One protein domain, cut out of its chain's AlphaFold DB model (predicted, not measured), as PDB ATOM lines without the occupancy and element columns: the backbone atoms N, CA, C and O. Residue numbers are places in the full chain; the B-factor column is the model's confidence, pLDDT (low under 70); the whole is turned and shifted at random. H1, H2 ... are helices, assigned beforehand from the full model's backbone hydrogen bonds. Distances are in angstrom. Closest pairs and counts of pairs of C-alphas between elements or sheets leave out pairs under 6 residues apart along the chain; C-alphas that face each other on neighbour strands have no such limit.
ATOM      1  N   LYS A   2     132.682 139.845 121.702       70.06
ATOM      2  CA  LYS A   2     132.619 139.140 123.003       70.06
ATOM      3  C   LYS A   2     131.224 139.116 123.662       70.06
ATOM      4  O   LYS A   2     130.705 138.042 123.917       70.06
ATOM      5  N   TYR A   3     130.579 140.267 123.861       72.38
ATOM      6  CA  TYR A   3     129.242 140.317 124.482       72.38
ATOM      7  C   TYR A   3     128.123 139.655 123.667       72.38
ATOM      8  O   TYR A   3     127.108 139.288 124.238       72.38
ATOM      9  N   ALA A   4     128.294 139.512 122.351       73.38
ATOM     10  CA  ALA A   4     127.282 138.925 121.473       73.38
ATOM     11  C   ALA A   4     127.414 137.398 121.342       73.38
ATOM     12  O   ALA A   4     126.474 136.754 120.898       73.38
ATOM     13  N   ALA A   5     128.577 136.834 121.689       77.81
ATOM     14  CA  ALA A   5     128.897 135.425 121.460       77.81
ATOM     15  C   ALA A   5     129.084 134.605 122.742       77.81
ATOM     16  O   ALA A   5     129.183 133.388 122.677       77.81
ATOM     17  N   TYR A   6     129.210 135.241 123.907       80.75
ATOM     18  CA  TYR A   6     129.320 134.501 125.161       80.75
ATOM     19  C   TYR A   6     127.920 134.191 125.714       80.75
ATOM     20  O   TYR A   6     127.045 135.053 125.639       80.75
ATOM     21  N   PRO A   7     127.718 133.005 126.313       82.94
ATOM     22  CA  PRO A   7     128.722 131.968 126.571       82.94
ATOM     23  C   PRO A   7     129.057 131.115 125.331       82.94
ATOM     24  O   PRO A   7     128.177 130.746 124.559       82.94
ATOM     25  N   LEU A   8     130.340 130.760 125.166       82.88
ATOM     26  CA  LEU A   8     130.805 129.919 124.046       82.88
ATOM     27  C   LEU A   8     130.390 128.447 124.182       82.88
ATOM     28  O   LEU A   8     130.309 127.735 123.185       82.88
ATOM     29  N   TYR A   9     130.121 127.995 125.404       82.19
ATOM     30  CA  TYR A   9     129.582 126.671 125.689       82.19
ATOM     31  C   TYR A   9     128.179 126.777 126.271       82.19
ATOM     32  O   TYR A   9     127.871 127.706 127.017       82.19
ATOM     33  N   GLY A  10     127.346 125.795 125.941       76.00
ATOM     34  CA  GLY A  10     126.140 125.504 126.700       76.00
ATOM     35  C   GLY A  10     126.445 124.664 127.944       76.00
ATOM     36  O   GLY A  10     127.600 124.410 128.299       76.00
ATOM     37  N   GLN A  11     125.386 124.188 128.589       75.12
ATOM     38  CA  GLN A  11     125.468 123.273 129.725       75.12
ATOM     39  C   GLN A  11     126.305 122.025 129.391       75.12
ATOM     40  O   GLN A  11     126.210 121.492 128.284       75.12
ATOM     41  N   ALA A  12     127.122 121.560 130.344       77.12
ATOM     42  CA  ALA A  12     127.990 120.386 130.191       77.12
ATOM     43  C   ALA A  12     128.896 120.432 128.939       77.12
ATOM     44  O   ALA A  12     129.121 119.414 128.281       77.12
ATOM     45  N   SER A  13     129.386 121.626 128.586       82.38
ATOM     46  CA  SER A  13     130.228 121.870 127.404       82.38
ATOM     47  C   SER A  13     129.591 121.464 126.076       82.38
ATOM     48  O   SER A  13     130.295 121.187 125.100       82.38
ATOM     49  N   ARG A  14     128.255 121.430 126.015       80.56
ATOM     50  CA  ARG A  14     127.532 121.239 124.756       80.56
ATOM     51  C   ARG A  14     127.837 122.395 123.807       80.56
ATOM     52  O   ARG A  14     127.997 123.543 124.235       80.56
ATOM     53  N   SER A  15     127.938 122.072 122.519       71.44
ATOM     54  CA  SER A  15     128.247 123.059 121.486       71.44
ATOM     55  C   SER A  15     127.169 124.141 121.457       71.44
ATOM     56  O   SER A  15     125.981 123.839 121.367       71.44
ATOM     57  N   ASN A  16     127.591 125.397 121.556       80.56
ATOM     58  CA  ASN A  16     126.741 126.555 121.323       80.56
ATOM     59  C   ASN A  16     127.011 127.059 119.889       80.56
ATOM     60  O   ASN A  16     128.184 127.129 119.499       80.56
ATOM     61  N   PRO A  17     125.983 127.462 119.111       85.38
ATOM     62  CA  PRO A  17     126.165 128.047 117.778       85.38
ATOM     63  C   PRO A  17     127.145 129.228 117.728       85.38
ATOM     64  O   PRO A  17     127.678 129.540 116.667       85.38
ATOM     65  N   SER A  18     127.411 129.867 118.868       88.62
ATOM     66  CA  SER A  18     128.300 131.022 118.999       88.62
ATOM     67  C   SER A  18     129.729 130.784 118.507       88.62
ATOM     68  O   SER A  18     130.306 131.682 117.896       88.62
ATOM     69  N   ILE A  19     130.307 129.594 118.725       88.12
ATOM     70  CA  ILE A  19     131.670 129.290 118.246       88.12
ATOM     71  C   ILE A  19     131.681 129.262 116.716       88.12
ATOM     72  O   ILE A  19     132.453 129.986 116.090       88.12
ATOM     73  N   ASN A  20     130.761 128.499 116.118       88.44
ATOM     74  CA  ASN A  20     130.624 128.409 114.666       88.44
ATOM     75  C   ASN A  20     130.310 129.778 114.058       88.44
ATOM     76  O   ASN A  20     130.910 130.160 113.058       88.44
ATOM     77  N   TRP A  21     129.440 130.560 114.702       91.44
ATOM     78  CA  TRP A  21     129.129 131.922 114.287       91.44
ATOM     79  C   TRP A  21     130.368 132.825 114.275       91.44
ATOM     80  O   TRP A  21     130.573 133.552 113.301       91.44
ATOM     81  N   LEU A  22     131.223 132.766 115.303       91.06
ATOM     82  CA  LEU A  22     132.481 133.521 115.335       91.06
ATOM     83  C   LEU A  22     133.426 133.080 114.214       91.06
ATOM     84  O   LEU A  22     133.965 133.945 113.519       91.06
ATOM     85  N   CYS A  23     133.582 131.769 113.998       89.69
ATOM     86  CA  CYS A  23     134.408 131.221 112.923       89.69
ATOM     87  C   CYS A  23     133.907 131.679 111.546       89.69
ATOM     88  O   CYS A  23     134.677 132.260 110.784       89.69
ATOM     89  N   SER A  24     132.615 131.526 111.244       91.62
ATOM     90  CA  SER A  24     132.032 131.969 109.970       91.62
ATOM     91  C   SER A  24     132.126 133.484 109.787       91.62
ATOM     92  O   SER A  24     132.503 133.958 108.718       91.62
ATOM     93  N   THR A  25     131.845 134.262 110.836       92.69
ATOM     94  CA  THR A  25     131.906 135.730 110.774       92.69
ATOM     95  C   THR A  25     133.337 136.231 110.581       92.69
ATOM     96  O   THR A  25     133.553 137.244 109.916       92.69
ATOM     97  N   SER A  26     134.332 135.499 111.094       91.75
ATOM     98  CA  SER A  26     135.748 135.841 110.920       91.75
ATOM     99  C   SER A  26     136.203 135.830 109.454       91.75
ATOM    100  O   SER A  26     137.191 136.478 109.125       91.75
ATOM    101  N   LEU A  27     135.478 135.141 108.565       92.44
ATOM    102  CA  LEU A  27     135.812 135.025 107.143       92.44
ATOM    103  C   LEU A  27     135.297 136.197 106.294       92.44
ATOM    104  O   LEU A  27     135.672 136.313 105.131       92.44
ATOM    105  N   LEU A  28     134.444 137.068 106.847       93.38
ATOM    106  CA  LEU A  28     133.788 138.128 106.072       93.38
ATOM    107  C   LEU A  28     134.751 139.245 105.655       93.38
ATOM    108  O   LEU A  28     134.712 139.714 104.520       93.38
ATOM    109  N   CYS A  29     135.591 139.714 106.579       92.44
ATOM    110  CA  CYS A  29     136.615 140.720 106.308       92.44
ATOM    111  C   CYS A  29     137.656 140.765 107.435       92.44
ATOM    112  O   CYS A  29     137.436 140.235 108.523       92.44
ATOM    113  N   ARG A  30     138.766 141.477 107.208       89.69
ATOM    114  CA  ARG A  30     139.862 141.607 108.182       89.69
ATOM    115  C   ARG A  30     139.423 142.158 109.546       89.69
ATOM    116  O   ARG A  30     139.866 141.654 110.569       89.69
ATOM    117  N   SER A  31     138.548 143.165 109.588       90.12
ATOM    118  CA  SER A  31     138.107 143.738 110.869       90.12
ATOM    119  C   SER A  31     137.239 142.765 111.669       90.12
ATOM    120  O   SER A  31     137.362 142.689 112.890       90.12
ATOM    121  N   PHE A  32     136.376 141.994 110.996       91.69
ATOM    122  CA  PHE A  32     135.626 140.921 111.651       91.69
ATOM    123  C   PHE A  32     136.542 139.779 112.077       91.69
ATOM    124  O   PHE A  32     136.380 139.269 113.180       91.69
ATOM    125  N   HIS A  33     137.533 139.435 111.253       89.69
ATOM    126  CA  HIS A  33     138.545 138.447 111.587       89.69
ATOM    127  C   HIS A  33     139.240 138.777 112.915       89.69
ATOM    128  O   HIS A  33     139.173 137.990 113.856       89.69
ATOM    129  N   GLU A  34     139.819 139.975 113.034       88.38
ATOM    130  CA  GLU A  34     140.519 140.423 114.245       88.38
ATOM    131  C   GLU A  34     139.590 140.419 115.475       88.38
ATOM    132  O   GLU A  34     139.954 139.915 116.538       88.38
ATOM    133  N   ALA A  35     138.352 140.907 115.331       90.56
ATOM    134  CA  ALA A  35     137.395 140.971 116.435       90.56
ATOM    135  C   ALA A  35     136.868 139.590 116.879       90.56
ATOM    136  O   ALA A  35     136.636 139.381 118.074       90.56
ATOM    137  N   CYS A  36     136.654 138.660 115.943       91.38
ATOM    138  CA  CYS A  36     136.249 137.285 116.240       91.38
ATOM    139  C   CYS A  36     137.388 136.501 116.890       91.38
ATOM    140  O   CYS A  36     137.172 135.872 117.925       91.38
ATOM    141  N   MET A  37     138.602 136.592 116.338       88.31
ATOM    142  CA  MET A  37     139.776 135.914 116.889       88.31
ATOM    143  C   MET A  37     140.111 136.420 118.289       88.31
ATOM    144  O   MET A  37     140.366 135.611 119.175       88.31
ATOM    145  N   ALA A  38     140.018 137.730 118.537       89.25
ATOM    146  CA  ALA A  38     140.173 138.277 119.883       89.25
ATOM    147  C   ALA A  38     139.120 137.724 120.864       89.25
ATOM    148  O   ALA A  38     139.440 137.447 122.016       89.25
ATOM    149  N   ALA A  39     137.869 137.535 120.426       90.81
ATOM    150  CA  ALA A  39     136.812 136.979 121.272       90.81
ATOM    151  C   ALA A  39     137.005 135.481 121.571       90.81
ATOM    152  O   ALA A  39     136.773 135.071 122.712       90.81
ATOM    153  N   LEU A  40     137.435 134.696 120.574       90.38
ATOM    154  CA  LEU A  40     137.750 133.270 120.717       90.38
ATOM    155  C   LEU A  40     138.984 133.070 121.601       90.38
ATOM    156  O   LEU A  40     138.921 132.336 122.575       90.38
ATOM    157  N   LEU A  41     140.088 133.765 121.319       91.25
ATOM    158  CA  LEU A  41     141.349 133.584 122.040       91.25
ATOM    159  C   LEU A  41     141.342 134.156 123.458       91.25
ATOM    160  O   LEU A  41     142.157 133.728 124.263       91.25
ATOM    161  N   TYR A  42     140.450 135.097 123.787       92.50
ATOM    162  CA  TYR A  42     140.365 135.643 125.145       92.50
ATOM    163  C   TYR A  42     140.124 134.553 126.203       92.50
ATOM    164  O   TYR A  42     140.725 134.595 127.281       92.50
ATOM    165  N   SER A  43     139.248 133.598 125.878       92.31
ATOM    166  CA  SER A  43     138.930 132.410 126.673       92.31
ATOM    167  C   SER A  43     138.655 131.243 125.717       92.31
ATOM    168  O   SER A  43     137.492 130.985 125.390       92.31
TER     169      SER A  43
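AT A GLANCE: This is residues 2 to 43 of the 496 residues of an uncharacterized protein of Capronia epimyces CBS 606.96 (UniProt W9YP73). Two helices, H2 and H3, fold back on each other as a helical hairpin, a V that closes at their tight link, while the short helix H1 sits near the open end of the V, by the first part of H2 and the last part of H3. The long link from H1 to H2 makes a wide loop whose Ala 12 lies at one end of the elongated outline, and Arg 30, where H3 begins, lies at the other. The printed part has 42 residues with three named helices, H1, H2 and H3 in that order, and no named strand; its class is all helix. It is compact, with a radius of gyration of the C-alphas of 10.2 A, and the C-alphas span 33 by 17 by 14 A.

HOW THE PARTS SIT: H1, residues 2 to 5, touches H2, residues 17 to 26; their closest C-alphas are those of Ala 5 and Ser 18, 5.1 A apart. H1 is close to but not clearly touching H3, residues 30 to 42; their closest C-alphas, those of Lys 2 and Ala 39, are 5.0 A apart. H2 and H3 touch, with 14 pairs of C-alphas within 8 A, and the closest are those of Ser 26 and His 33, 3.9 A apart. These two form a helical hairpin: their lines stand at a steep tilt of 39 degrees and they run opposite ways. In H2 and H3 every O i to N i+4 pair is within hydrogen-bond range. H1, with four residues, is too short for such a pair, and its one O i to N i+3 pair is within range.

IN THESE COORDINATES: H1 runs from Lys 2, with its C-alpha at (132.619, 139.140, 123.003), to Ala 5. H2 runs from Pro 17, with its C-alpha at (126.165, 128.047, 117.778), to Ser 26, 14.1 A from first to last C-alpha. H3, the longest helix with 13 residues, runs from Arg 30 to Tyr 42 and measures 18.0 A from first to last C-alpha. The C-alpha of Tyr 42 is at (140.365, 135.643, 125.145).

THE WHOLE: The two C-alphas farthest apart are those of Ala 12 and Arg 30, 32.8 A. The first and last printed C-alphas, those of Lys 2 and Ser 43, are 9.9 A apart. The printed part has no cut. The link from H1 to H2 is long, with 11 residues between them, and the link from H2 to H3 is tight, with 3. The mean pLDDT of the printed part is 85.9, that of H1 is 73, and no printed residue is under 70.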